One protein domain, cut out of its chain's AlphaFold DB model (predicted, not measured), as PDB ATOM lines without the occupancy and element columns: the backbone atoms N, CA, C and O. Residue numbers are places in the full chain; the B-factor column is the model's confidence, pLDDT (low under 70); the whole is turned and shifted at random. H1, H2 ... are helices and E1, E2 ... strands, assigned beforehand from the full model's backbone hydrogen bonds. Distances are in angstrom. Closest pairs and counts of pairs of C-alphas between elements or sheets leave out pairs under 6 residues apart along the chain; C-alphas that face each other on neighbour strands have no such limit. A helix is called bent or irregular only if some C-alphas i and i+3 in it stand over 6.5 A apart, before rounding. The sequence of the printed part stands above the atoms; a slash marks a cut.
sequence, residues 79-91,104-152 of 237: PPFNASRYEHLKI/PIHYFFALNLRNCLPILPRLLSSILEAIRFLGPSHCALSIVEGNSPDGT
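This is residues 79 to 91 and 104 to 152 of the 237 residues of an uncharacterized protein of Chaetomium globosum (strain ATCC 6205 / CBS 148.51 / DSM 1962 / NBRC 6347 / NRRL 1970) (UniProt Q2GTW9). A narrow two-stranded sheet, E1 beside E2, has the long helix H2 running back over one of its faces, with no named element over the other; the short helix H1 lies crosswise near the end of H2, beyond the start of the strands. At the opposite end, residues 146 to 152 run on past E2. The printed part has 62 residues with two named helices and two named strands, in the order H1, E1, H2, E2; the sheet order is E1, E2, parallel, and the class is mixed, helices and strands. The whole is loose, with a radius of gyration of the C-alphas of 13.7 A, and flat, spanning 41 by 30 by 12 A.

Find C-alpha 107 at (138.706, 164.420, 135.620); from there strand E1, residues 107 to 113, runs 19.1 A to C-alpha 113. Strand E2, residues 139 to 145, covers 19.7 A and ends at C-alpha 145, at (133.769, 156.969, 153.692). Between them in the chain look for helix H2, residues 120 to 134, 21.1 A from first to last C-alpha. Go back to C-alpha 83 at (143.568, 151.908, 125.323) for helix H1, residues 83 to 89, 9.9 A long; it is irregular, with C-alphas 85 and 88 standing 7.7 A apart.

Start with E1 and E2, parallel neighbours whose directions differ by 15 degrees. Their C-alphas 109 and 141 face each other at 4.7 A; look for N 109 and O 140 at 2.8 A and N 142 and O 109 at 2.8 A, both within hydrogen-bond range. E1, H2 and E2 form a strand-helix-strand unit, two parallel neighbour strands with a helix between them in the chain, and its crossover is right-handed. The closest C-alphas of H2 and E1 are those of Ile 127 and Phe 109, 7.9 A apart; those of H2 and E2 are Ile 131 and Cys 139, at 6.3 A. Farther out, H1 and H2 are close but not clearly touching, the closest C-alphas being those of Leu 89 and Leu 134, at 6.6 A. Their lines stand at a steep tilt of 68 degrees, only just short of about perpendicular, and they run the same way. H1 and E2 are apart. In H2 every O i to N i+4 pair is within hydrogen-bond range; in H1 1 of 3 is, beside 2 of 4 O i to N i+3 pairs.

The two C-alphas farthest apart are those of His 88 and Pro 149, 41.0 A. Residues 92 to 103 are not printed, and C-alphas 91 and 104 are 10.1 A apart across this cut, which falls in the link from H1 to E1. Of the links printed whole, H2 to E2 is tight and E1 to H2 is short. The mean pLDDT of the printed part is 81.8; look for values under 70 at residue 115 and residues 146 to 152 of this model.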
ATOM      1  N   PRO A  79     137.218 142.423 131.451       76.81
ATOM      2  CA  PRO A  79     137.907 142.437 130.165       76.81
ATOM      3  C   PRO A  79     139.193 143.282 130.234       76.81
ATOM      4  O   PRO A  79     139.242 144.232 131.023       76.81
ATOM      5  N   PRO A  80     140.216 142.983 129.412       79.12
ATOM      6  CA  PRO A  80     141.417 143.809 129.330       79.12
ATOM      7  C   PRO A  80     141.078 145.235 128.872       79.12
ATOM      8  O   PRO A  80     140.190 145.449 128.041       79.12
ATOM      9  N   PHE A  81     141.799 146.217 129.412       81.88
ATOM     10  CA  PHE A  81     141.618 147.623 129.066       81.88
ATOM     11  C   PHE A  81     142.044 147.886 127.611       81.88
ATOM     12  O   PHE A  81     143.186 147.646 127.228       81.88
ATOM     13  N   ASN A  82     141.117 148.384 126.789       87.31
ATOM     14  CA  ASN A  82     141.387 148.748 125.400       87.31
ATOM     15  C   ASN A  82     141.744 150.239 125.319       87.31
ATOM     16  O   ASN A  82     140.856 151.084 125.216       87.31
ATOM     17  N   ALA A  83     143.042 150.543 125.366       85.56
ATOM     18  CA  ALA A  83     143.568 151.908 125.323       85.56
ATOM     19  C   ALA A  83     143.096 152.701 124.087       85.56
ATOM     20  O   ALA A  83     142.635 153.833 124.224       85.56
ATOM     21  N   SER A  84     143.130 152.089 122.899       89.25
ATOM     22  CA  SER A  84     142.796 152.752 121.627       89.25
ATOM     23  C   SER A  84     141.340 153.220 121.545       89.25
ATOM     24  O   SER A  84     141.056 154.238 120.919       89.25
ATOM     25  N   ARG A  85     140.399 152.536 122.215       90.31
ATOM     26  CA  ARG A  85     139.001 153.000 122.324       90.31
ATOM     27  C   ARG A  85     138.901 154.363 123.019       90.31
ATOM     28  O   ARG A  85     138.023 155.155 122.685       90.31
ATOM     29  N   TYR A  86     139.776 154.621 123.986       88.31
ATOM     30  CA  TYR A  86     139.714 155.780 124.877       88.31
ATOM     31  C   TYR A  86     140.763 156.852 124.551       88.31
ATOM     32  O   TYR A  86     140.887 157.814 125.297       88.31
ATOM     33  N   GLU A  87     141.492 156.724 123.434       88.94
ATOM     34  CA  GLU A  87     142.542 157.662 122.994       88.94
ATOM     35  C   GLU A  87     142.066 159.129 123.008       88.94
ATOM     36  O   GLU A  87     142.790 160.022 123.433       88.94
ATOM     37  N   HIS A  88     140.804 159.356 122.629       87.94
ATOM     38  CA  HIS A  88     140.134 160.660 122.600       87.94
ATOM     39  C   HIS A  88     139.899 161.305 123.983       87.94
ATOM     40  O   HIS A  88     139.525 162.473 124.044       87.94
ATOM     41  N   LEU A  89     140.082 160.561 125.081       86.62
ATOM     42  CA  LEU A  89     140.028 161.078 126.455       86.62
ATOM     43  C   LEU A  89     141.398 161.566 126.951       86.62
ATOM     44  O   LEU A  89     141.491 162.121 128.043       86.62
ATOM     45  N   LYS A  90     142.477 161.370 126.186       86.25
ATOM     46  CA  LYS A  90     143.769 161.977 126.519       86.25
ATOM     47  C   LYS A  90     143.717 163.463 126.193       86.25
ATOM     48  O   LYS A  90     143.443 163.852 125.058       86.25
ATOM     49  N   ILE A  91     144.022 164.294 127.182       81.25
ATOM     50  CA  ILE A  91     144.111 165.741 126.989       81.25
ATOM     51  C   ILE A  91     145.331 166.026 126.120       81.25
ATOM     52  O   ILE A  91     146.452 165.632 126.444       81.25
ATOM     53  N   PRO A 104     145.262 172.272 134.327       82.25
ATOM     54  CA  PRO A 104     143.876 172.183 134.770       82.25
ATOM     55  C   PRO A 104     143.466 170.731 135.066       82.25
ATOM     56  O   PRO A 104     143.857 169.792 134.365       82.25
ATOM     57  N   ILE A 105     142.632 170.558 136.095       86.62
ATOM     58  CA  ILE A 105     141.992 169.281 136.431       86.62
ATOM     59  C   ILE A 105     140.774 169.105 135.519       86.62
ATOM     60  O   ILE A 105     139.853 169.920 135.544       86.62
ATOM     61  N   HIS A 106     140.755 168.026 134.738       88.81
ATOM     62  CA  HIS A 106     139.658 167.685 133.823       88.81
ATOM     63  C   HIS A 106     138.793 166.527 134.336       88.81
ATOM     64  O   HIS A 106     137.617 166.437 133.986       88.81
ATOM     65  N   TYR A 107     139.362 165.641 135.158       91.69
ATOM     66  CA  TYR A 107     138.706 164.420 135.620       91.69
ATOM     67  C   TYR A 107     138.611 164.391 137.144       91.69
ATOM     68  O   TYR A 107     139.608 164.550 137.846       91.69
ATOM     69  N   PHE A 108     137.404 164.154 137.661       92.75
ATOM     70  CA  PHE A 108     137.144 164.026 139.092       92.75
ATOM     71  C   PHE A 108     136.521 162.664 139.398       92.75
ATOM     72  O   PHE A 108     135.404 162.362 138.975       92.75
ATOM     73  N   PHE A 109     137.247 161.842 140.148       91.56
ATOM     74  CA  PHE A 109     136.803 160.535 140.611       91.56
ATOM     75  C   PHE A 109     136.239 160.674 142.025       91.56
ATOM     76  O   PHE A 109     136.966 161.031 142.951       91.56
ATOM     77  N   ALA A 110     134.952 160.382 142.205       91.62
ATOM     78  CA  ALA A 110     134.293 160.386 143.508       91.62
ATOM     79  C   ALA A 110     133.956 158.949 143.933       91.62
ATOM     80  O   ALA A 110     133.066 158.318 143.364       91.62
ATOM     81  N   LEU A 111     134.659 158.433 144.940       87.31
ATOM     82  CA  LEU A 111     134.381 157.137 145.558       87.31
ATOM     83  C   LEU A 111     133.579 157.337 146.845       87.31
ATOM     84  O   LEU A 111     134.034 158.020 147.756       87.31
ATOM     85  N   ASN A 112     132.415 156.694 146.944       82.19
ATOM     86  CA  ASN A 112     131.671 156.556 148.195       82.19
ATOM     87  C   ASN A 112     131.826 155.116 148.697       82.19
ATOM     88  O   ASN A 112     131.272 154.188 148.105       82.19
ATOM     89  N   LEU A 113     132.617 154.926 149.750       79.75
ATOM     90  CA  LEU A 113     132.928 153.612 150.306       79.75
ATOM     91  C   LEU A 113     131.956 153.275 151.435       79.75
ATOM     92  O   LEU A 113     131.930 153.948 152.468       79.75
ATOM     93  N   ARG A 114     131.177 152.204 151.254       77.75
ATOM     94  CA  ARG A 114     130.321 151.640 152.299       77.75
ATOM     95  C   ARG A 114     130.250 150.122 152.188       77.75
ATOM     96  O   ARG A 114     129.737 149.610 151.198       77.75
ATOM     97  N   ASN A 115     130.723 149.414 153.214       67.81
ATOM     98  CA  ASN A 115     130.862 147.949 153.217       67.81
ATOM     99  C   ASN A 115     131.726 147.423 152.047       67.81
ATOM    100  O   ASN A 115     131.405 146.409 151.427       67.81
ATOM    101  N   CYS A 116     132.791 148.152 151.692       70.56
ATOM    102  CA  CYS A 116     133.558 147.931 150.461       70.56
ATOM    103  C   CYS A 116     134.909 147.228 150.660       70.56
ATOM    104  O   CYS A 116     135.578 146.983 149.656       70.56
ATOM    105  N   LEU A 117     135.329 146.889 151.888       73.12
ATOM    106  CA  LEU A 117     136.665 146.318 152.148       73.12
ATOM    107  C   LEU A 117     137.136 145.217 151.166       73.12
ATOM    108  O   LEU A 117     138.226 145.383 150.620       73.12
ATOM    109  N   PRO A 118     136.365 144.151 150.852       71.19
ATOM    110  CA  PRO A 118     136.857 143.067 149.991       71.19
ATOM    111  C   PRO A 118     137.016 143.453 148.509       71.19
ATOM    112  O   PRO A 118     137.710 142.761 147.768       71.19
ATOM    113  N   ILE A 119     136.385 144.543 148.058       76.06
ATOM    114  CA  ILE A 119     136.467 145.044 146.673       76.06
ATOM    115  C   ILE A 119     137.320 146.319 146.558       76.06
ATOM    116  O   ILE A 119     137.728 146.691 145.455       76.06
ATOM    117  N   LEU A 120     137.632 146.967 147.686       81.19
ATOM    118  CA  LEU A 120     138.382 148.218 147.747       81.19
ATOM    119  C   LEU A 120     139.735 148.146 147.023       81.19
ATOM    120  O   LEU A 120     139.984 149.061 146.235       81.19
ATOM    121  N   PRO A 121     140.573 147.091 147.184       77.62
ATOM    122  CA  PRO A 121     141.854 147.033 146.492       77.62
ATOM    123  C   PRO A 121     141.695 147.147 144.979       77.62
ATOM    124  O   PRO A 121     142.303 147.993 144.332       77.62
ATOM    125  N   ARG A 122     140.759 146.361 144.444       78.94
ATOM    126  CA  ARG A 122     140.443 146.306 143.022       78.94
ATOM    127  C   ARG A 122     139.882 147.621 142.485       78.94
ATOM    128  O   ARG A 122     140.272 148.048 141.398       78.94
ATOM    129  N   LEU A 123     138.929 148.223 143.203       83.06
ATOM    130  CA  LEU A 123     138.328 149.494 142.795       83.06
ATOM    131  C   LEU A 123     139.411 150.565 142.669       83.06
ATOM    132  O   LEU A 123     139.486 151.222 141.628       83.06
ATOM    133  N   LEU A 124     140.303 150.661 143.660       86.69
ATOM    134  CA  LEU A 124     141.426 151.589 143.599       86.69
ATOM    135  C   LEU A 124     142.382 151.266 142.441       86.69
ATOM    136  O   LEU A 124     142.688 152.179 141.680       86.69
ATOM    137  N   SER A 125     142.787 150.004 142.231       83.69
ATOM    138  CA  SER A 125     143.637 149.623 141.084       83.69
ATOM    139  C   SER A 125     143.039 150.054 139.745       83.69
ATOM    140  O   SER A 125     143.743 150.595 138.897       83.69
ATOM    141  N   SER A 126     141.729 149.851 139.550       86.69
ATOM    142  CA  SER A 126     141.057 150.214 138.292       86.69
ATOM    143  C   SER A 126     141.019 151.725 138.046       86.69
ATOM    144  O   SER A 126     141.132 152.169 136.904       86.69
ATOM    145  N   ILE A 127     140.917 152.519 139.117       88.38
ATOM    146  CA  ILE A 127     140.947 153.982 139.051       88.38
ATOM    147  C   ILE A 127     142.381 154.481 138.855       88.38
ATOM    148  O   ILE A 127     142.592 155.385 138.055       88.38
ATOM    149  N   LEU A 128     143.376 153.870 139.505       89.38
ATOM    150  CA  LEU A 128     144.788 154.188 139.279       89.38
ATOM    151  C   LEU A 128     145.197 153.927 137.824       89.38
ATOM    152  O   LEU A 128     145.862 154.770 137.230       89.38
ATOM    153  N   GLU A 129     144.751 152.825 137.220       88.69
ATOM    154  CA  GLU A 129     145.014 152.540 135.804       88.69
ATOM    155  C   GLU A 129     144.364 153.583 134.876       88.69
ATOM    156  O   GLU A 129     145.012 154.094 133.961       88.69
ATOM    157  N   ALA A 130     143.124 153.998 135.165       89.81
ATOM    158  CA  ALA A 130     142.467 155.087 134.437       89.81
ATOM    159  C   ALA A 130     143.203 156.433 134.600       89.81
ATOM    160  O   ALA A 130     143.412 157.141 133.616       89.81
ATOM    161  N   ILE A 131     143.654 156.772 135.811       90.31
ATOM    162  CA  ILE A 131     144.424 157.996 136.096       90.31
ATOM    163  C   ILE A 131     145.774 157.985 135.361       90.31
ATOM    164  O   ILE A 131     146.181 159.008 134.806       90.31
ATOM    165  N   ARG A 132     146.460 156.835 135.296       88.81
ATOM    166  CA  ARG A 132     147.710 156.675 134.529       88.81
ATOM    167  C   ARG A 132     147.488 156.851 133.027       88.81
ATOM    168  O   ARG A 132     148.346 157.425 132.365       88.81
ATOM    169  N   PHE A 133     146.350 156.396 132.505       89.88
ATOM    170  CA  PHE A 133     145.986 156.560 131.096       89.88
ATOM    171  C   PHE A 133     145.598 158.004 130.726       89.88
ATOM    172  O   PHE A 133     145.994 158.482 129.663       89.88
ATOM    173  N   LEU A 134     144.833 158.690 131.585       89.62
ATOM    174  CA  LEU A 134     144.331 160.055 131.352       89.62
ATOM    175  C   LEU A 134     145.361 161.153 131.669       89.62
ATOM    176  O   LEU A 134     145.247 162.267 131.162       89.62
ATOM    177  N   GLY A 135     146.359 160.838 132.497       88.44
ATOM    178  CA  GLY A 135     147.371 161.770 132.985       88.44
ATOM    179  C   GLY A 135     147.095 162.187 134.438       88.44
ATOM    180  O   GLY A 135     146.079 162.837 134.704       88.44
ATOM    181  N   PRO A 136     147.989 161.869 135.399       88.12
ATOM    182  CA  PRO A 136     147.747 162.131 136.820       88.12
ATOM    183  C   PRO A 136     147.665 163.624 137.160       88.12
ATOM    184  O   PRO A 136     146.968 163.991 138.096       88.12
ATOM    185  N   SER A 137     148.307 164.487 136.367       87.38
ATOM    186  CA  SER A 137     148.233 165.950 136.461       87.38
ATOM    187  C   SER A 137     146.832 166.528 136.233       87.38
ATOM    188  O   SER A 137     146.565 167.648 136.654       87.38
ATOM    189  N   HIS A 138     145.946 165.785 135.570       88.00
ATOM    190  CA  HIS A 138     144.612 166.248 135.178       88.00
ATOM    191  C   HIS A 138     143.480 165.556 135.943       88.00
ATOM    192  O   HIS A 138     142.304 165.763 135.629       88.00
ATOM    193  N   CYS A 139     143.827 164.725 136.927       89.50
ATOM    194  CA  CYS A 139     142.899 163.883 137.666       89.50
ATOM    195  C   CYS A 139     142.908 164.232 139.158       89.50
ATOM    196  O   CYS A 139     143.963 164.302 139.783       89.50
ATOM    197  N   ALA A 140     141.727 164.350 139.756       90.81
ATOM    198  CA  ALA A 140     141.546 164.426 141.201       90.81
ATOM    199  C   ALA A 140     140.698 163.246 141.691       90.81
ATOM    200  O   ALA A 140     139.734 162.847 141.038       90.81
ATOM    201  N   LEU A 141     141.052 162.692 142.852       91.12
ATOM    202  CA  LEU A 141     140.357 161.572 143.485       91.12
ATOM    203  C   LEU A 141     139.883 161.985 144.881       91.12
ATOM    204  O   LEU A 141     140.692 162.321 145.743       91.12
ATOM    205  N   SER A 142     138.573 161.928 145.100       90.88
ATOM    206  CA  SER A 142     137.935 162.121 146.398       90.88
ATOM    207  C   SER A 142     137.352 160.801 146.887       90.88
ATOM    208  O   SER A 142     136.636 160.115 146.154       90.88
ATOM    209  N   ILE A 143     137.662 160.442 148.131       86.56
ATOM    210  CA  ILE A 143     137.164 159.235 148.788       86.56
ATOM    211  C   ILE A 143     136.356 159.677 150.007       86.56
ATOM    212  O   ILE A 143     136.906 160.184 150.983       86.56
ATOM    213  N   VAL A 144     135.044 159.478 149.940       81.06
ATOM    214  CA  VAL A 144     134.112 159.682 151.049       81.06
ATOM    215  C   VAL A 144     133.813 158.325 151.662       81.06
ATOM    216  O   VAL A 144     133.432 157.387 150.966       81.06
ATOM    217  N   GLU A 145     133.976 158.218 152.973       71.69
ATOM    218  CA  GLU A 145     133.769 156.969 153.692       71.69
ATOM    219  C   GLU A 145     132.498 157.037 154.547       71.69
ATOM    220  O   GLU A 145     132.357 157.886 155.432       71.69
ATOM    221  N   GLY A 146     131.538 156.160 154.257       64.25
ATOM    222  CA  GLY A 146     130.293 156.055 155.010       64.25
ATOM    223  C   GLY A 146     130.485 155.312 156.332       64.25
ATOM    224  O   GLY A 146     131.368 154.472 156.464       64.25
ATOM    225  N   ASN A 147     129.609 155.561 157.313       60.94
ATOM    226  CA  ASN A 147     129.618 154.854 158.600       60.94
ATOM    227  C   ASN A 147     129.339 153.346 158.416       60.94
ATOM    228  O   ASN A 147     128.183 152.908 158.449       60.94
ATOM    229  N   SER A 148     130.411 152.580 158.218       58.38
ATOM    230  CA  SER A 148     130.402 151.163 157.848       58.38
ATOM    231  C   SER A 148     130.826 150.287 159.035       58.38
ATOM    232  O   SER A 148     131.830 150.591 159.683       58.38
ATOM    233  N   PRO A 149     130.086 149.210 159.367       56.84
ATOM    234  CA  PRO A 149     130.462 148.282 160.437       56.84
ATOM    235  C   PRO A 149     131.683 147.406 160.107       56.84
ATOM    236  O   PRO A 149     132.270 146.843 161.029       56.84
ATOM    237  N   ASP A 150     132.080 147.314 158.831       54.72
ATOM    238  CA  ASP A 150     133.219 146.514 158.352       54.72
ATOM    239  C   ASP A 150     134.589 146.994 158.875       54.72
ATOM    240  O   ASP A 150     135.565 146.245 158.874       54.72
ATOM    241  N   GLY A 151     134.657 148.220 159.399       55.28
ATOM    242  CA  GLY A 151     135.877 148.799 159.951       55.28
ATOM    243  C   GLY A 151     136.698 149.606 158.949       55.28
ATOM    244  O   GLY A 151     137.833 149.947 159.284       55.28
ATOM    245  N   THR A 152     136.132 149.961 157.785       53.47
ATOM    246  CA  THR A 152     136.743 150.933 156.858       53.47
ATOM    247  C   THR A 152     137.155 152.209 157.623       53.47
ATOM    248  O   THR A 152     138.316 152.622 157.561       53.47
TER     249      THR A 152